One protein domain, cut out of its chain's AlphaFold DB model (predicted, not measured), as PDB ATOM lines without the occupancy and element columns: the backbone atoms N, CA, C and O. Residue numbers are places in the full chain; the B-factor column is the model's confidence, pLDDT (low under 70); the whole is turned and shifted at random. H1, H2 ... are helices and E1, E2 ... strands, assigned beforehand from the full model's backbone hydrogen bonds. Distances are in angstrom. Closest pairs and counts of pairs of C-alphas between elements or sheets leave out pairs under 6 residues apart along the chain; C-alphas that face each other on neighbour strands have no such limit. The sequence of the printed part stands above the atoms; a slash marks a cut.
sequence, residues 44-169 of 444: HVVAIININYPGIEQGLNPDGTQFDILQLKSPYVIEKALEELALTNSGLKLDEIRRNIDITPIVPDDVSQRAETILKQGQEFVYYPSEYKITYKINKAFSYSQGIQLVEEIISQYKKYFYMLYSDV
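What this domain is: This is residues 44 to 169 of the 444 residues of the protein "Exopolysaccharide biosynthesis-like protein" of Thermoclostridium stercorarium (strain ATCC 35414 / DSM 8532 / NCIMB 11754) (UniProt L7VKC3). A small, strongly twisted sheet of three strands has one long helix, H5, running along one of its faces, with the short H1 on that same face and H2 packed across H5. H4, reached from E2 and returning to E3, makes an arm that extends from this body along the longest axis. The printed part has 126 residues, with five named helices and three named strands in the order E1 H1 H2 H3 E2 H4 E3 H5; the sheet, E1 E3 E2, is antiparallel and the class is mixed, helices and strands. The whole is flat, spanning 56 by 36 by 19 A, and only just loose, close to compact, with a radius of gyration of the C-alphas of 16.9 A.

How they stand to each other: E1, residues 44 to 51, is an edge strand and the antiparallel neighbour of the inner strand E3, residues 131 to 137, at 158 degrees; N 47 and O 134 are 3.0 A apart, within hydrogen-bond range. The other edge strand, E2, residues 101 to 106, is antiparallel to E3 at 154 degrees, with N 104 and O 133 at 3.0 A. H5, residues 144 to 166, is on this sheet at a height of 9.8 A, over E1 and E3, making two layers, a sheet with a helix on one face. It runs along the strands, at 23 degrees to E1 on the local plane; the closest C-alphas of the two are those of Val 45 and Ile 148, 6.1 A apart. H1, residues 69 to 73, is on the same face at a height of 7.0 A and touches residues 154 to 158 of H5 alone, the closest C-alphas being those of Leu 72 and Tyr 158, 5.3 A apart. H2, residues 75 to 84, is not on the sheet; it touches H5 at a steep tilt of 56 degrees, opposite ways, with the C-alphas of Ala 81 and Glu 153 closest at 5.3 A. H3, residues 94 to 99, touches H2, closest at the C-alphas of Ile 78 and Leu 94, 6.9 A apart, and only grazes the sheet with residues 97 to 99. H4, residues 109 to 120, touches no helix and is not on the sheet. In H2, H3, H4 and H5 every O i to N i+4 pair is within hydrogen-bond range; in H1 it is 0 of 1, beside 2 of 2 O i to N i+3 pairs.

Where its parts are: E1 begins at C-alpha 44, (-44.923, -7.048, -39.769), and is 22.2 A long. E3 measures 19.8 A, H4 16.6 A from C-alpha 109 at (-56.431, -21.902, -55.326), and H5 33.2 A, ending at C-alpha 166, (-39.393, -37.232, -34.792).

The domain as a whole: The two C-alphas farthest apart, those of Asn 89 and Gln 121, are 56.2 A from each other. The printed part has no cut, and the long link is E1 to H1, 17 residues. Residue 91 and residues 167 to 169 have pLDDT under 70.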
ATOM      1  N   HIS A  44     -45.028  -5.698 -40.297       90.12
ATOM      2  CA  HIS A  44     -44.923  -7.048 -39.769       90.12
ATOM      3  C   HIS A  44     -43.746  -7.746 -40.436       90.12
ATOM      4  O   HIS A  44     -43.453  -7.478 -41.598       90.12
ATOM      5  N   VAL A  45     -43.077  -8.636 -39.713       93.69
ATOM      6  CA  VAL A  45     -42.128  -9.566 -40.334       93.69
ATOM      7  C   VAL A  45     -42.920 -10.765 -40.810       93.69
ATOM      8  O   VAL A  45     -43.710 -11.319 -40.049       93.69
ATOM      9  N   VAL A  46     -42.721 -11.150 -42.058       95.19
ATOM     10  CA  VAL A  46     -43.431 -12.246 -42.698       95.19
ATOM     11  C   VAL A  46     -42.425 -13.225 -43.264       95.19
ATOM     12  O   VAL A  46     -41.520 -12.825 -43.983       95.19
ATOM     13  N   ALA A  47     -42.617 -14.504 -42.961       96.75
ATOM     14  CA  ALA A  47     -41.889 -15.613 -43.561       96.75
ATOM     15  C   ALA A  47     -42.883 -16.684 -44.018       96.75
ATOM     16  O   ALA A  47     -43.976 -16.809 -43.455       96.75
ATOM     17  N   ILE A  48     -42.502 -17.473 -45.021       96.50
ATOM     18  CA  ILE A  48     -43.318 -18.600 -45.482       96.50
ATOM     19  C   ILE A  48     -42.516 -19.882 -45.350       96.50
ATOM     20  O   ILE A  48     -41.400 -19.990 -45.867       96.50
ATOM     21  N   ILE A  49     -43.116 -20.862 -44.682       96.00
ATOM     22  CA  ILE A  49     -42.558 -22.199 -44.536       96.00
ATOM     23  C   ILE A  49     -43.448 -23.238 -45.215       96.00
ATOM     24  O   ILE A  49     -44.669 -23.099 -45.265       96.00
ATOM     25  N   ASN A  50     -42.812 -24.286 -45.718       94.88
ATOM     26  CA  ASN A  50     -43.418 -25.472 -46.291       94.88
ATOM     27  C   ASN A  50     -42.959 -26.695 -45.491       94.88
ATOM     28  O   ASN A  50     -41.773 -26.854 -45.203       94.88
ATOM     29  N   ILE A  51     -43.913 -27.543 -45.139       94.06
ATOM     30  CA  ILE A  51     -43.725 -28.773 -44.388       94.06
ATOM     31  C   ILE A  51     -43.851 -29.937 -45.372       94.06
ATOM     32  O   ILE A  51     -44.890 -30.102 -46.008       94.06
ATOM     33  N   ASN A  52     -42.797 -30.732 -45.526       90.50
ATOM     34  CA  ASN A  52     -42.711 -31.751 -46.565       90.50
ATOM     35  C   ASN A  52     -42.122 -33.060 -46.037       90.50
ATOM     36  O   ASN A  52     -40.913 -33.280 -46.090       90.50
ATOM     37  N   TYR A  53     -42.986 -33.942 -45.550       88.44
ATOM     38  CA  TYR A  53     -42.629 -35.303 -45.164       88.44
ATOM     39  C   TYR A  53     -43.848 -36.229 -45.285       88.44
ATOM     40  O   TYR A  53     -44.976 -35.740 -45.244       88.44
ATOM     41  N   PRO A  54     -43.658 -37.555 -45.421       85.00
ATOM     42  CA  PRO A  54     -44.774 -38.496 -45.508       85.00
ATOM     43  C   PRO A  54     -45.679 -38.431 -44.270       85.00
ATOM     44  O   PRO A  54     -45.191 -38.588 -43.153       85.00
ATOM     45  N   GLY A  55     -46.982 -38.221 -44.467       88.56
ATOM     46  CA  GLY A  55     -47.977 -38.129 -43.395       88.56
ATOM     47  C   GLY A  55     -48.524 -36.717 -43.173       88.56
ATOM     48  O   GLY A  55     -49.649 -36.581 -42.683       88.56
ATOM     49  N   ILE A  56     -47.813 -35.665 -43.609       92.62
ATOM     50  CA  ILE A  56     -48.304 -34.283 -43.476       92.62
ATOM     51  C   ILE A  56     -49.609 -34.067 -44.250       92.62
ATOM     52  O   ILE A  56     -50.491 -33.341 -43.797       92.62
ATOM     53  N   GLU A  57     -49.785 -34.759 -45.380       89.19
ATOM     54  CA  GLU A  57     -51.001 -34.723 -46.195       89.19
ATOM     55  C   GLU A  57     -52.234 -35.300 -45.477       89.19
ATOM     56  O   GLU A  57     -53.368 -35.062 -45.896       89.19
ATOM     57  N   GLN A  58     -52.012 -36.026 -44.379       91.81
ATOM     58  CA  GLN A  58     -53.035 -36.590 -43.496       91.81
ATOM     59  C   GLN A  58     -53.130 -35.821 -42.166       91.81
ATOM     60  O   GLN A  58     -53.890 -36.208 -41.281       91.81
ATOM     61  N   GLY A  59     -52.360 -34.739 -42.008       91.81
ATOM     62  CA  GLY A  59     -52.280 -33.973 -40.766       91.81
ATOM     63  C   GLY A  59     -51.553 -34.709 -39.642       91.81
ATOM     64  O   GLY A  59     -51.846 -34.460 -38.471       91.81
ATOM     65  N   LEU A  60     -50.637 -35.619 -39.983       92.38
ATOM     66  CA  LEU A  60     -49.881 -36.425 -39.031       92.38
ATOM     67  C   LEU A  60     -48.400 -36.046 -39.043       92.38
ATOM     68  O   LEU A  60     -47.860 -35.676 -40.080       92.38
ATOM     69  N   ASN A  61     -47.757 -36.169 -37.887       90.50
ATOM     70  CA  ASN A  61     -46.310 -36.159 -37.713       90.50
ATOM     71  C   ASN A  61     -45.693 -37.488 -38.201       90.50
ATOM     72  O   ASN A  61     -46.419 -38.471 -38.378       90.50
ATOM     73  N   PRO A  62     -44.356 -37.574 -38.355       85.50
ATOM     74  CA  PRO A  62     -43.684 -38.805 -38.781       85.50
ATOM     75  C   PRO A  62     -43.906 -40.012 -37.853       85.50
ATOM     76  O   PRO A  62     -43.832 -41.150 -38.305       85.50
ATOM     77  N   ASP A  63     -44.196 -39.776 -36.573       82.62
ATOM     78  CA  ASP A  63     -44.509 -40.812 -35.578       82.62
ATOM     79  C   ASP A  63     -45.999 -41.222 -35.560       82.62
ATOM     80  O   ASP A  63     -46.412 -42.051 -34.749       82.62
ATOM     81  N   GLY A  64     -46.821 -40.640 -36.441       85.00
ATOM     82  CA  GLY A  64     -48.260 -40.889 -36.536       85.00
ATOM     83  C   GLY A  64     -49.124 -40.080 -35.563       85.00
ATOM     84  O   GLY A  64     -50.348 -40.223 -35.581       85.00
ATOM     85  N   THR A  65     -48.537 -39.223 -34.722       90.56
ATOM     86  CA  THR A  65     -49.301 -38.285 -33.882       90.56
ATOM     87  C   THR A  65     -49.856 -37.119 -34.710       90.56
ATOM     88  O   THR A  65     -49.463 -36.920 -35.854       90.56
ATOM     89  N   GLN A  66     -50.789 -36.331 -34.169       93.31
ATOM     90  CA  GLN A  66     -51.380 -35.207 -34.906       93.31
ATOM     91  C   GLN A  66     -50.389 -34.040 -35.057       93.31
ATOM     92  O   GLN A  66     -49.828 -33.563 -34.068       93.31
ATOM     93  N   PHE A  67     -50.231 -33.535 -36.282       94.38
ATOM     94  CA  PHE A  67     -49.402 -32.364 -36.565       94.38
ATOM     95  C   PHE A  67     -50.005 -31.091 -35.956       94.38
ATOM     96  O   PHE A  67     -51.182 -30.782 -36.159       94.38
ATOM     97  N   ASP A  68     -49.175 -30.324 -35.246       94.38
ATOM     98  CA  ASP A  68     -49.545 -29.026 -34.679       94.38
ATOM     99  C   ASP A  68     -48.480 -27.966 -34.987       94.38
ATOM    100  O   ASP A  68     -47.421 -27.898 -34.358       94.38
ATOM    101  N   ILE A  69     -48.795 -27.074 -35.929       94.81
ATOM    102  CA  ILE A  69     -47.916 -25.959 -36.292       94.81
ATOM    103  C   ILE A  69     -47.695 -24.969 -35.134       94.81
ATOM    104  O   ILE A  69     -46.706 -24.234 -35.113       94.81
ATOM    105  N   LEU A  70     -48.571 -24.950 -34.123       95.19
ATOM    106  CA  LEU A  70     -48.404 -24.091 -32.950       95.19
ATOM    107  C   LEU A  70     -47.182 -24.484 -32.105       95.19
ATOM    108  O   LEU A  70     -46.742 -23.682 -31.277       95.19
ATOM    109  N   GLN A  71     -46.575 -25.650 -32.342       94.75
ATOM    110  CA  GLN A  71     -45.280 -26.006 -31.762       94.75
ATOM    111  C   GLN A  71     -44.159 -25.020 -32.148       94.75
ATOM    112  O   GLN A  71     -43.232 -24.827 -31.357       94.75
ATOM    113  N   LEU A  72     -44.275 -24.309 -33.281       95.81
ATOM    114  CA  LEU A  72     -43.350 -23.236 -33.681       95.81
ATOM    115  C   LEU A  72     -43.306 -22.090 -32.656       95.81
ATOM    116  O   LEU A  72     -42.265 -21.472 -32.458       95.81
ATOM    117  N   LYS A  73     -44.416 -21.834 -31.948       94.88
ATOM    118  CA  LYS A  73     -44.501 -20.845 -30.853       94.88
ATOM    119  C   LYS A  73     -44.408 -21.478 -29.458       94.88
ATOM    120  O   LYS A  73     -44.875 -20.882 -28.473       94.88
ATOM    121  N   SER A  74     -43.886 -22.699 -29.353       95.25
ATOM    122  CA  SER A  74     -43.671 -23.350 -28.059       95.25
ATOM    123  C   SER A  74     -42.641 -22.572 -27.226       95.25
ATOM    124  O   SER A  74     -41.743 -21.951 -27.797       95.25
ATOM    125  N   PRO A  75     -42.742 -22.576 -25.882       95.00
ATOM    126  CA  PRO A  75     -41.756 -21.909 -25.036       95.00
ATOM    127  C   PRO A  75     -40.320 -22.339 -25.352       95.00
ATOM    128  O   PRO A  75     -39.478 -21.476 -25.555       95.00
ATOM    129  N   TYR A  76     -40.083 -23.644 -25.522       92.81
ATOM    130  CA  TYR A  76     -38.765 -24.198 -25.844       92.81
ATOM    131  C   TYR A  76     -38.137 -23.564 -27.096       92.81
ATOM    132  O   TYR A  76     -37.003 -23.094 -27.042       92.81
ATOM    133  N   VAL A  77     -38.883 -23.496 -28.206       95.12
ATOM    134  CA  VAL A  77     -38.384 -22.923 -29.470       95.12
ATOM    135  C   VAL A  77     -38.047 -21.438 -29.313       95.12
ATOM    136  O   VAL A  77     -36.990 -20.989 -29.754       95.12
ATOM    137  N   ILE A  78     -38.923 -20.670 -28.657       94.69
ATOM    138  CA  ILE A  78     -38.725 -19.226 -28.470       94.69
ATOM    139  C   ILE A  78     -37.565 -18.938 -27.504       94.69
ATOM    140  O   ILE A  78     -36.787 -18.023 -27.758       94.69
ATOM    141  N   GLU A  79     -37.421 -19.705 -26.417       93.25
ATOM    142  CA  GLU A  79     -36.297 -19.570 -25.474       93.25
ATOM    143  C   GLU A  79     -34.971 -19.820 -26.177       93.25
ATOM    144  O   GLU A  79     -34.080 -18.978 -26.099       93.25
ATOM    145  N   LYS A  80     -34.872 -20.917 -26.937       93.44
ATOM    146  CA  LYS A  80     -33.657 -21.251 -27.685       93.44
ATOM    147  C   LYS A  80     -33.290 -20.178 -28.703       93.44
ATOM    148  O   LYS A  80     -32.120 -19.824 -28.809       93.44
ATOM    149  N   ALA A  81     -34.275 -19.600 -29.389       94.44
ATOM    150  CA  ALA A  81     -34.022 -18.515 -30.332       94.44
ATOM    151  C   ALA A  81     -33.521 -17.234 -29.642       94.44
ATOM    152  O   ALA A  81     -32.640 -16.544 -30.153       94.44
ATOM    153  N   LEU A  82     -34.053 -16.910 -28.460       92.19
ATOM    154  CA  LEU A  82     -33.588 -15.761 -27.678       92.19
ATOM    155  C   LEU A  82     -32.187 -15.970 -27.102       92.19
ATOM    156  O   LEU A  82     -31.418 -15.010 -27.050       92.19
ATOM    157  N   GLU A  83     -31.871 -17.189 -26.663       92.56
ATOM    158  CA  GLU A  83     -30.536 -17.575 -26.197       92.56
ATOM    159  C   GLU A  83     -29.500 -17.421 -27.314       92.56
ATOM    160  O   GLU A  83     -28.500 -16.732 -27.112       92.56
ATOM    161  N   GLU A  84     -29.777 -17.977 -28.498       92.56
ATOM    162  CA  GLU A  84     -28.874 -17.934 -29.656       92.56
ATOM    163  C   GLU A  84     -28.584 -16.492 -30.103       92.56
ATOM    164  O   GLU A  84     -27.443 -16.123 -30.376       92.56
ATOM    165  N   LEU A  85     -29.604 -15.630 -30.100       91.62
ATOM    166  CA  LEU A  85     -29.459 -14.216 -30.464       91.62
ATOM    167  C   LEU A  85     -28.929 -13.334 -29.321       91.62
ATOM    168  O   LEU A  85     -28.806 -12.119 -29.493       91.62
ATOM    169  N   ALA A  86     -28.649 -13.904 -28.144       90.06
ATOM    170  CA  ALA A  86     -28.294 -13.178 -26.924       90.06
ATOM    171  C   ALA A  86     -29.318 -12.082 -26.535       90.06
ATOM    172  O   ALA A  86     -28.973 -11.040 -25.968       90.06
ATOM    173  N   LEU A  87     -30.604 -12.317 -26.818       85.06
ATOM    174  CA  LEU A  87     -31.718 -11.393 -26.569       85.06
ATOM    175  C   LEU A  87     -32.474 -11.683 -25.266       85.06
ATOM    176  O   LEU A  87     -33.442 -10.986 -24.957       85.06
ATOM    177  N   THR A  88     -32.029 -12.644 -24.457       78.25
ATOM    178  CA  THR A  88     -32.675 -13.038 -23.189       78.25
ATOM    179  C   THR A  88     -32.840 -11.872 -22.203       78.25
ATOM    180  O   THR A  88     -33.820 -11.807 -21.466       78.25
ATOM    181  N   ASN A  89     -31.923 -10.899 -22.228       75.38
ATOM    182  CA  ASN A  89     -31.944  -9.714 -21.360       75.38
ATOM    183  C   ASN A  89     -32.482  -8.448 -22.052       75.38
ATOM    184  O   ASN A  89     -32.353  -7.350 -21.515       75.38
ATOM    185  N   SER A  90     -33.096  -8.572 -23.233       71.75
ATOM    186  CA  SER A  90     -33.639  -7.437 -24.005       71.75
ATOM    187  C   SER A  90     -34.845  -6.743 -23.347       71.75
ATOM    188  O   SER A  90     -35.344  -5.745 -23.862       71.75
ATOM    189  N   GLY A  91     -35.323  -7.257 -22.207       68.94
ATOM    190  CA  GLY A  91     -36.509  -6.765 -21.500       68.94
ATOM    191  C   GLY A  91     -37.828  -7.328 -22.037       68.94
ATOM    192  O   GLY A  91     -38.886  -7.025 -21.484       68.94
ATOM    193  N   LEU A  92     -37.777  -8.168 -23.074       71.75
ATOM    194  CA  LEU A  92     -38.940  -8.845 -23.632       71.75
ATOM    195  C   LEU A  92     -39.269 -10.113 -22.861       71.75
ATOM    196  O   LEU A  92     -38.408 -10.937 -22.561       71.75
ATOM    197  N   LYS A  93     -40.558 -10.286 -22.580       82.94
ATOM    198  CA  LYS A  93     -41.069 -11.524 -22.004       82.94
ATOM    199  C   LYS A  93     -41.389 -12.496 -23.130       82.94
ATOM    200  O   LYS A  93     -42.039 -12.120 -24.102       82.94
ATOM    201  N   LEU A  94     -41.022 -13.758 -22.947       86.50
ATOM    202  CA  LEU A  94     -41.347 -14.856 -23.859       86.50
ATOM    203  C   LEU A  94     -42.819 -14.856 -24.301       86.50
ATOM    204  O   LEU A  94     -43.122 -14.976 -25.487       86.50
ATOM    205  N   ASP A  95     -43.745 -14.645 -23.365       88.00
ATOM    206  CA  ASP A  95     -45.177 -14.621 -23.674       88.00
ATOM    207  C   ASP A  95     -45.589 -13.461 -24.587       88.00
ATOM    208  O   ASP A  95     -46.590 -13.555 -25.294       88.00
ATOM    209  N   GLU A  96     -44.856 -12.349 -24.569       88.44
ATOM    210  CA  GLU A  96     -45.112 -11.216 -25.456       88.44
ATOM    211  C   GLU A  96     -44.718 -11.534 -26.897       88.44
ATOM    212  O   GLU A  96     -45.493 -11.255 -27.807       88.44
ATOM    213  N   ILE A  97     -43.580 -12.201 -27.093       90.88
ATOM    214  CA  ILE A  97     -43.144 -12.673 -28.412       90.88
ATOM    215  C   ILE A  97     -44.157 -13.679 -28.960       90.88
ATOM    216  O   ILE A  97     -44.653 -13.509 -30.069       90.88
ATOM    217  N   ARG A  98     -44.554 -14.671 -28.151       93.50
ATOM    218  CA  ARG A  98     -45.521 -15.707 -28.553       93.50
ATOM    219  C   ARG A  98     -46.872 -15.141 -28.980       93.50
ATOM    220  O   ARG A  98     -47.461 -15.648 -29.928       93.50
ATOM    221  N   ARG A  99     -47.379 -14.114 -28.286       91.69
ATOM    222  CA  ARG A  99     -48.652 -13.454 -28.637       91.69
ATOM    223  C   ARG A  99     -48.570 -12.604 -29.902       91.69
ATOM    224  O   ARG A  99     -49.606 -12.312 -30.481       91.69
ATOM    225  N   ASN A 100     -47.370 -12.189 -30.291       92.12
ATOM    226  CA  ASN A 100     -47.147 -11.378 -31.481       92.12
ATOM    227  C   ASN A 100     -46.843 -12.222 -32.727       92.12
ATOM    228  O   ASN A 100     -46.614 -11.638 -33.784       92.12
ATOM    229  N   ILE A 101     -46.809 -13.554 -32.605       95.06
ATOM    230  CA  ILE A 101     -46.647 -14.485 -33.723       95.06
ATOM    231  C   ILE A 101     -48.018 -15.041 -34.100       95.06
ATOM    232  O   ILE A 101     -48.635 -15.788 -33.337       95.06
ATOM    233  N   ASP A 102     -48.447 -14.717 -35.312       95.56
ATOM    234  CA  ASP A 102     -49.616 -15.282 -35.966       95.56
ATOM    235  C   ASP A 102     -49.167 -16.282 -37.035       95.56
ATOM    236  O   ASP A 102     -48.257 -16.020 -37.824       95.56
ATOM    237  N   ILE A 103     -49.814 -17.446 -37.062       97.00
ATOM    238  CA  ILE A 103     -49.532 -18.515 -38.020       97.00
ATOM    239  C   ILE A 103     -50.809 -18.779 -38.799       97.00
ATOM    240  O   ILE A 103     -51.835 -19.125 -38.214       97.00
ATOM    241  N   THR A 104     -50.744 -18.617 -40.118       95.56
ATOM    242  CA  THR A 104     -51.900 -18.801 -41.001       95.56
ATOM    243  C   THR A 104     -51.591 -19.848 -42.067       95.56
ATOM    244  O   THR A 104     -50.529 -19.767 -42.686       95.56
ATOM    245  N   PRO A 105     -52.466 -20.848 -42.274       94.62
ATOM    246  CA  PRO A 105     -52.275 -21.816 -43.342       94.62
ATOM    247  C   PRO A 105     -52.460 -21.145 -44.702       94.62
ATOM    248  O   PRO A 105     -53.354 -20.316 -44.881       94.62
ATOM    249  N   ILE A 106     -51.631 -21.529 -45.665       93.62
ATOM    250  CA  ILE A 106     -51.775 -21.147 -47.066       93.62
ATOM    251  C   ILE A 106     -52.563 -22.262 -47.759       93.62
ATOM    252  O   ILE A 106     -52.194 -23.438 -47.713       93.62
ATOM    253  N   VAL A 107     -53.692 -21.890 -48.362       90.19
ATOM    254  CA  VAL A 107     -54.558 -22.806 -49.109       90.19
ATOM    255  C   VAL A 107     -54.401 -22.493 -50.596       90.19
ATOM    256  O   VAL A 107     -54.754 -21.386 -51.004       90.19
ATOM    257  N   PRO A 108     -53.887 -23.431 -51.407       89.38
ATOM    258  CA  PRO A 108     -53.808 -23.262 -52.852       89.38
ATOM    259  C   PRO A 108     -55.180 -23.013 -53.509       89.38
ATOM    260  O   PRO A 108     -56.221 -23.486 -53.037       89.38
ATOM    261  N   ASP A 109     -55.194 -22.272 -54.620       88.31
ATOM    262  CA  ASP A 109     -56.431 -21.902 -55.326       88.31
ATOM    263  C   ASP A 109     -57.193 -23.126 -55.864       88.31
ATOM    264  O   ASP A 109     -58.424 -23.167 -55.824       88.31
ATOM    265  N   ASP A 110     -56.477 -24.145 -56.338       87.56
ATOM    266  CA  ASP A 110     -57.049 -25.399 -56.836       87.56
ATOM    267  C   ASP A 110     -57.746 -26.190 -55.720       87.56
ATOM    268  O   ASP A 110     -58.851 -26.708 -55.917       87.56
ATOM    269  N   VAL A 111     -57.155 -26.210 -54.521       88.94
ATOM    270  CA  VAL A 111     -57.763 -26.794 -53.317       88.94
ATOM    271  C   VAL A 111     -59.039 -26.039 -52.951       88.94
ATOM    272  O   VAL A 111     -60.066 -26.668 -52.694       88.94
ATOM    273  N   SER A 112     -59.013 -24.705 -52.990       88.50
ATOM    274  CA  SER A 112     -60.176 -23.861 -52.681       88.50
ATOM    275  C   SER A 112     -61.341 -24.092 -53.655       88.50
ATOM    276  O   SER A 112     -62.483 -24.270 -53.230       88.50
ATOM    277  N   GLN A 113     -61.064 -24.171 -54.961       90.06
ATOM    278  CA  GLN A 113     -62.081 -24.450 -55.987       90.06
ATOM    279  C   GLN A 113     -62.661 -25.865 -55.861       90.06
ATOM    280  O   GLN A 113     -63.872 -26.083 -56.016       90.06
ATOM    281  N   ARG A 114     -61.804 -26.847 -55.559       88.06
ATOM    282  CA  ARG A 114     -62.227 -28.228 -55.320       88.06
ATOM    283  C   ARG A 114     -63.105 -28.329 -54.074       88.06
ATOM    284  O   ARG A 114     -64.153 -28.970 -54.139       88.06
ATOM    285  N   ALA A 115     -62.718 -27.661 -52.987       88.69
ATOM    286  CA  ALA A 115     -63.506 -27.578 -51.764       88.69
ATOM    287  C   ALA A 115     -64.896 -26.994 -52.045       88.69
ATOM    288  O   ALA A 115     -65.901 -27.597 -51.679       88.69
ATOM    289  N   GLU A 116     -64.976 -25.877 -52.776       89.81
ATOM    290  CA  GLU A 116     -66.253 -25.247 -53.136       89.81
ATOM    291  C   GLU A 116     -67.162 -26.195 -53.938       89.81
ATOM    292  O   GLU A 116     -68.369 -26.264 -53.699       89.81
ATOM    293  N   THR A 117     -66.587 -26.967 -54.863       89.56
ATOM    294  CA  THR A 117     -67.330 -27.936 -55.684       89.56
ATOM    295  C   THR A 117     -67.891 -29.089 -54.848       89.56
ATOM    296  O   THR A 117     -69.064 -29.429 -54.994       89.56
ATOM    297  N   ILE A 118     -67.079 -29.667 -53.958       89.38
ATOM    298  CA  ILE A 118     -67.460 -30.793 -53.086       89.38
ATOM    299  C   ILE A 118     -68.521 -30.350 -52.066       89.38
ATOM    300  O   ILE A 118     -69.544 -31.018 -51.900       89.38
ATOM    301  N   LEU A 119     -68.347 -29.169 -51.465       90.50
ATOM    302  CA  LEU A 119     -69.302 -28.600 -50.511       90.50
ATOM    303  C   LEU A 119     -70.658 -28.288 -51.166       90.50
ATOM    304  O   LEU A 119     -71.704 -28.566 -50.580       90.50
ATOM    305  N   LYS A 120     -70.675 -27.783 -52.411       92.94
ATOM    306  CA  LYS A 120     -71.921 -27.582 -53.184       92.94
ATOM    307  C   LYS A 120     -72.666 -28.889 -53.480       92.94
ATOM    308  O   LYS A 120     -73.877 -28.858 -53.680       92.94
ATOM    309  N   GLN A 121     -71.965 -30.021 -53.503       91.69
ATOM    310  CA  GLN A 121     -72.549 -31.355 -53.679       91.69
ATOM    311  C   GLN A 121     -73.035 -31.975 -52.356       91.69
ATOM    312  O   GLN A 121     -73.518 -33.106 -52.359       91.69
ATOM    313  N   GLY A 122     -72.934 -31.251 -51.235       89.62
ATOM    314  CA  GLY A 122     -73.340 -31.728 -49.912       89.62
ATOM    315  C   GLY A 122     -72.373 -32.742 -49.294       89.62
ATOM    316  O   GLY A 122     -72.762 -33.460 -48.377       89.62
ATOM    317  N   GLN A 123     -71.142 -32.827 -49.804       89.44
ATOM    318  CA  GLN A 123     -70.096 -33.701 -49.280       89.44
ATOM    319  C   GLN A 123     -69.146 -32.923 -48.364       89.44
ATOM    320  O   GLN A 123     -68.918 -31.728 -48.555       89.44
ATOM    321  N   GLU A 124     -68.572 -33.611 -47.378       87.25
ATOM    322  CA  GLU A 124     -67.549 -33.044 -46.500       87.25
ATOM    323  C   GLU A 124     -66.184 -33.005 -47.202       87.25
ATOM    324  O   GLU A 124     -65.822 -33.915 -47.949       87.25
ATOM    325  N   PHE A 125     -65.416 -31.943 -46.951       85.12
ATOM    326  CA  PHE A 125     -64.059 -31.778 -47.464       85.12
ATOM    327  C   PHE A 125     -63.113 -31.446 -46.312       85.12
ATOM    328  O   PHE A 125     -63.323 -30.465 -45.598       85.12
ATOM    329  N   VAL A 126     -62.067 -32.256 -46.149       85.25
ATOM    330  CA  VAL A 126     -61.017 -32.055 -45.147       85.25
ATOM    331  C   VAL A 126     -59.713 -31.766 -45.877       85.25
ATOM    332  O   VAL A 126     -59.336 -32.494 -46.793       85.25
ATOM    333  N   TYR A 127     -59.034 -30.695 -45.473       88.81
ATOM    334  CA  TYR A 127     -57.736 -30.303 -46.008       88.81
ATOM    335  C   TYR A 127     -56.748 -30.093 -44.869       88.81
ATOM    336  O   TYR A 127     -57.038 -29.363 -43.919       88.81
ATOM    337  N   TYR A 128     -55.580 -30.714 -45.003       92.62
ATOM    338  CA  TYR A 128     -54.456 -30.548 -44.095       92.62
ATOM    339  C   TYR A 128     -53.397 -29.679 -44.785       92.62
ATOM    340  O   TYR A 128     -52.785 -30.124 -45.756       92.62
ATOM    341  N   PRO A 129     -53.222 -28.417 -44.354       92.88
ATOM    342  CA  PRO A 129     -52.258 -27.515 -44.968       92.88
ATOM    343  C   PRO A 129     -50.820 -27.947 -44.675       92.88
ATOM    344  O   PRO A 129     -50.498 -28.348 -43.563       92.88
ATOM    345  N   SER A 130     -49.948 -27.794 -45.670       93.00
ATOM    346  CA  SER A 130     -48.500 -27.998 -45.544       93.00
ATOM    347  C   SER A 130     -47.702 -26.699 -45.683       93.00
ATOM    348  O   SER A 130     -46.514 -26.669 -45.378       93.00
ATOM    349  N   GLU A 131     -48.333 -25.603 -46.106       95.50
ATOM    350  CA  GLU A 131     -47.712 -24.284 -46.215       95.50
ATOM    351  C   GLU A 131     -48.301 -23.319 -45.192       95.50
ATOM    352  O   GLU A 131     -49.517 -23.259 -44.994       95.50
ATOM    353  N   TYR A 132     -47.432 -22.541 -44.548       96.75
ATOM    354  CA  TYR A 132     -47.819 -21.619 -43.490       96.75
ATOM    355  C   TYR A 132     -47.112 -20.276 -43.639       96.75
ATOM    356  O   TYR A 132     -45.889 -20.204 -43.773       96.75
ATOM    357  N   LYS A 133     -47.895 -19.199 -43.552       96.56
ATOM    358  CA  LYS A 133     -47.409 -17.826 -43.418       96.56
ATOM    359  C   LYS A 133     -47.243 -17.506 -41.935       96.56
ATOM    360  O   LYS A 133     -48.226 -17.479 -41.186       96.56
ATOM    361  N   ILE A 134     -46.003 -17.248 -41.536       97.31
ATOM    362  CA  ILE A 134     -45.615 -16.819 -40.193       97.31
ATOM    363  C   ILE A 134     -45.544 -15.298 -40.197       97.31
ATOM    364  O   ILE A 134     -44.786 -14.718 -40.968       97.31
ATOM    365  N   THR A 135     -46.338 -14.651 -39.352       95.06
ATOM    366  CA  THR A 135     -46.392 -13.193 -39.231       95.06
ATOM    367  C   THR A 135     -46.002 -12.795 -37.818       95.06
ATOM    368  O   THR A 135     -46.645 -13.203 -36.858       95.06
ATOM    369  N   TYR A 136     -44.970 -11.971 -37.676       93.44
ATOM    370  CA  TYR A 136     -44.547 -11.415 -36.400       93.44
ATOM    371  C   TYR A 136     -44.801  -9.911 -36.350       93.44
ATOM    372  O   TYR A 136     -44.259  -9.126 -37.135       93.44
ATOM    373  N   LYS A 137     -45.617  -9.486 -35.387       90.56
ATOM    374  CA  LYS A 137     -45.802  -8.075 -35.063       90.56
ATOM    375  C   LYS A 137     -44.630  -7.589 -34.217       90.56
ATOM    376  O   LYS A 137     -44.521  -7.913 -33.033       90.56
ATOM    377  N   ILE A 138     -43.769  -6.779 -34.829       82.69
ATOM    378  CA  ILE A 138     -42.546  -6.297 -34.191       82.69
ATOM    379  C   ILE A 138     -42.875  -5.539 -32.903       82.69
ATOM    380  O   ILE A 138     -43.717  -4.636 -32.867       82.69
ATOM    381  N   ASN A 139     -42.181  -5.913 -31.832       79.62
ATOM    382  CA  ASN A 139     -42.216  -5.167 -30.590       79.62
ATOM    383  C   ASN A 139     -41.444  -3.851 -30.734       79.62
ATOM    384  O   ASN A 139     -40.366  -3.838 -31.317       79.62
ATOM    385  N   LYS A 140     -41.921  -2.764 -30.117       75.62
ATOM    386  CA  LYS A 140     -41.196  -1.480 -30.077       75.62
ATOM    387  C   LYS A 140     -39.784  -1.591 -29.484       75.62
ATOM    388  O   LYS A 140     -38.966  -0.714 -29.737       75.62
ATOM    389  N   ALA A 141     -39.516  -2.631 -28.693       75.69
ATOM    390  CA  ALA A 141     -38.195  -2.937 -28.154       75.69
ATOM    391  C   ALA A 141     -37.193  -3.467 -29.201       75.69
ATOM    392  O   ALA A 141     -35.997  -3.471 -28.928       75.69
ATOM    393  N   PHE A 142     -37.652  -3.901 -30.381       76.38
ATOM    394  CA  PHE A 142     -36.805  -4.411 -31.459       76.38
ATOM    395  C   PHE A 142     -36.738  -3.462 -32.650       76.38
ATOM    396  O   PHE A 142     -37.729  -2.858 -33.062       76.38
ATOM    397  N   SER A 143     -35.551  -3.380 -33.250       82.31
ATOM    398  CA  SER A 143     -35.406  -2.882 -34.611       82.31
ATOM    399  C   SER A 143     -36.056  -3.855 -35.601       82.31
ATOM    400  O   SER A 143     -36.251  -5.039 -35.321       82.31
ATOM    401  N   TYR A 144     -36.323  -3.375 -36.815       82.31
ATOM    402  CA  TYR A 144     -36.790  -4.240 -37.897       82.31
ATOM    403  C   TYR A 144     -35.827  -5.395 -38.191       82.31
ATOM    404  O   TYR A 144     -36.269  -6.525 -38.373       82.31
ATOM    405  N   SER A 145     -34.515  -5.139 -38.170       86.94
ATOM    406  CA  SER A 145     -33.503  -6.179 -38.383       86.94
ATOM    407  C   SER A 145     -33.510  -7.235 -37.277       86.94
ATOM    408  O   SER A 145     -33.371  -8.415 -37.576       86.94
ATOM    409  N   GLN A 146     -33.726  -6.836 -36.020       89.06
ATOM    410  CA  GLN A 146     -33.879  -7.771 -34.904       89.06
ATOM    411  C   GLN A 146     -35.164  -8.591 -35.030       89.06
ATOM    412  O   GLN A 146     -35.157  -9.776 -34.730       89.06
ATOM    413  N   GLY A 147     -36.256  -7.988 -35.513       90.19
ATOM    414  CA  GLY A 147     -37.494  -8.709 -35.812       90.19
ATOM    415  C   GLY A 147     -37.314  -9.780 -36.892       90.19
ATOM    416  O   GLY A 147     -37.806 -10.890 -36.720       90.19
ATOM    417  N   ILE A 148     -36.578  -9.465 -37.964       92.94
ATOM    418  CA  ILE A 148     -36.213 -10.428 -39.017       92.94
ATOM    419  C   ILE A 148     -35.367 -11.560 -38.429       92.94
ATOM    420  O   ILE A 148     -35.756 -12.717 -38.529       92.94
ATOM    421  N   GLN A 149     -34.259 -11.228 -37.755       94.00
ATOM    422  CA  GLN A 149     -33.361 -12.217 -37.143       94.00
ATOM    423  C   GLN A 149     -34.091 -13.127 -36.156       94.00
ATOM    424  O   GLN A 149     -33.854 -14.328 -36.145       94.00
ATOM    425  N   LEU A 150     -35.011 -12.571 -35.363       93.69
ATOM    426  CA  LEU A 150     -35.824 -13.351 -34.440       93.69
ATOM    427  C   LEU A 150     -36.699 -14.369 -35.175       93.69
ATOM    428  O   LEU A 150     -36.747 -15.518 -34.760       93.69
ATOM    429  N   VAL A 151     -37.406 -13.967 -36.235       95.62
ATOM    430  CA  VAL A 151     -38.270 -14.893 -36.986       95.62
ATOM    431  C   VAL A 151     -37.447 -15.972 -37.682       95.62
ATOM    432  O   VAL A 151     -37.823 -17.140 -37.612       95.62
ATOM    433  N   GLU A 152     -36.317 -15.603 -38.290       95.94
ATOM    434  CA  GLU A 152     -35.378 -16.562 -38.884       95.94
ATOM    435  C   GLU A 152     -34.898 -17.585 -37.851       95.94
ATOM    436  O   GLU A 152     -34.966 -18.794 -38.078       95.94
ATOM    437  N   GLU A 153     -34.490 -17.115 -36.672       95.81
ATOM    438  CA  GLU A 153     -33.985 -17.998 -35.629       95.81
ATOM    439  C   GLU A 153     -35.095 -18.859 -35.013       95.81
ATOM    440  O   GLU A 153     -34.885 -20.037 -34.757       95.81
ATOM    441  N   ILE A 154     -36.312 -18.337 -34.839       96.25
ATOM    442  CA  ILE A 154     -37.462 -19.142 -34.395       96.25
ATOM    443  C   ILE A 154     -37.740 -20.274 -35.384       96.25
ATOM    444  O   ILE A 154     -37.964 -21.410 -34.967       96.25
ATOM    445  N   ILE A 155     -37.717 -19.988 -36.689       95.56
ATOM    446  CA  ILE A 155     -37.897 -21.011 -37.722       95.56
ATOM    447  C   ILE A 155     -36.756 -22.033 -37.639       95.56
ATOM    448  O   ILE A 155     -37.028 -23.230 -37.615       95.56
ATOM    449  N   SER A 156     -35.502 -21.586 -37.525       92.69
ATOM    450  CA  SER A 156     -34.322 -22.445 -37.340       92.69
ATOM    451  C   SER A 156     -34.460 -23.377 -36.126       92.69
ATOM    452  O   SER A 156     -34.318 -24.596 -36.245       92.69
ATOM    453  N   GLN A 157     -34.834 -22.840 -34.965       93.25
ATOM    454  CA  GLN A 157     -35.019 -23.611 -33.735       93.25
ATOM    455  C   GLN A 157     -36.251 -24.518 -33.794       93.25
ATOM    456  O   GLN A 157     -36.226 -25.610 -33.232       93.25
ATOM    457  N   TYR A 158     -37.307 -24.137 -34.517       93.94
ATOM    458  CA  TYR A 158     -38.439 -25.027 -34.771       93.94
ATOM    459  C   TYR A 158     -38.026 -26.232 -35.620       93.94
ATOM    460  O   TYR A 158     -38.418 -27.349 -35.294       93.94
ATOM    461  N   LYS A 159     -37.184 -26.043 -36.647       90.25
ATOM    462  CA  LYS A 159     -36.618 -27.161 -37.423       90.25
ATOM    463  C   LYS A 159     -35.840 -28.120 -36.522       90.25
ATOM    464  O   LYS A 159     -36.086 -29.321 -36.578       90.25
ATOM    465  N   LYS A 160     -34.966 -27.592 -35.654       86.12
ATOM    466  CA  LYS A 160     -34.207 -28.383 -34.664       86.12
ATOM    467  C   LYS A 160     -35.128 -29.091 -33.663       86.12
ATOM    468  O   LYS A 160     -34.926 -30.256 -33.348       86.12
ATOM    469  N   TYR A 161     -36.174 -28.425 -33.185       88.00
ATOM    470  CA  TYR A 161     -37.129 -29.025 -32.256       88.00
ATOM    471  C   TYR A 161     -37.943 -30.151 -32.906       88.00
ATOM    472  O   TYR A 161     -38.057 -31.236 -32.341       88.00
ATOM    473  N   PHE A 162     -38.458 -29.923 -34.117       87.19
ATOM    474  CA  PHE A 162     -39.156 -30.938 -34.905       87.19
ATOM    475  C   PHE A 162     -38.244 -32.142 -35.181       87.19
ATOM    476  O   PHE A 162     -38.653 -33.288 -35.015       87.19
ATOM    477  N   TYR A 163     -36.982 -31.875 -35.519       79.62
ATOM    478  CA  TYR A 163     -35.934 -32.885 -35.617       79.62
ATOM    479  C   TYR A 163     -35.839 -33.723 -34.335       79.62
ATOM    480  O   TYR A 163     -35.966 -34.942 -34.412       79.62
ATOM    481  N   MET A 164     -35.689 -33.106 -33.159       78.69
ATOM    482  CA  MET A 164     -35.497 -33.834 -31.898       78.69
ATOM    483  C   MET A 164     -36.669 -34.758 -31.563       78.69
ATOM    484  O   MET A 164     -36.466 -35.813 -30.971       78.69
ATOM    485  N   LEU A 165     -37.891 -34.354 -31.918       82.81
ATOM    486  CA  LEU A 165     -39.092 -35.124 -31.614       82.81
ATOM    487  C   LEU A 165     -39.255 -36.357 -32.507       82.81
ATOM    488  O   LEU A 165     -39.681 -37.398 -32.016       82.81
ATOM    489  N   TYR A 166     -38.938 -36.247 -33.801       79.50
ATOM    490  CA  TYR A 166     -39.393 -37.232 -34.792       79.50
ATOM    491  C   TYR A 166     -38.278 -37.971 -35.532       79.50
ATOM    492  O   TYR A 166     -38.565 -38.837 -36.355       79.50
ATOM    493  N   SER A 167     -37.009 -37.652 -35.281       67.25
ATOM    494  CA  SER A 167     -35.899 -38.258 -36.027       67.25
ATOM    495  C   SER A 167     -35.514 -39.674 -35.580       67.25
ATOM    496  O   SER A 167     -34.643 -40.258 -36.222       67.25
ATOM    497  N   ASP A 168     -36.172 -40.240 -34.554       63.19
ATOM    498  CA  ASP A 168     -35.758 -41.485 -33.881       63.19
ATOM    499  C   ASP A 168     -34.239 -41.459 -33.634       63.19
ATOM    500  O   ASP A 168     -33.496 -42.310 -34.132       63.19
ATOM    501  N   VAL A 169     -33.754 -40.391 -32.972       60.84
ATOM    502  CA  VAL A 169     -32.317 -40.179 -32.734       60.84
ATOM    503  C   VAL A 169     -31.792 -41.328 -31.888       60.84
ATOM    504  O   VAL A 169     -31.800 -41.291 -30.658       60.84
TER     505      VAL A 169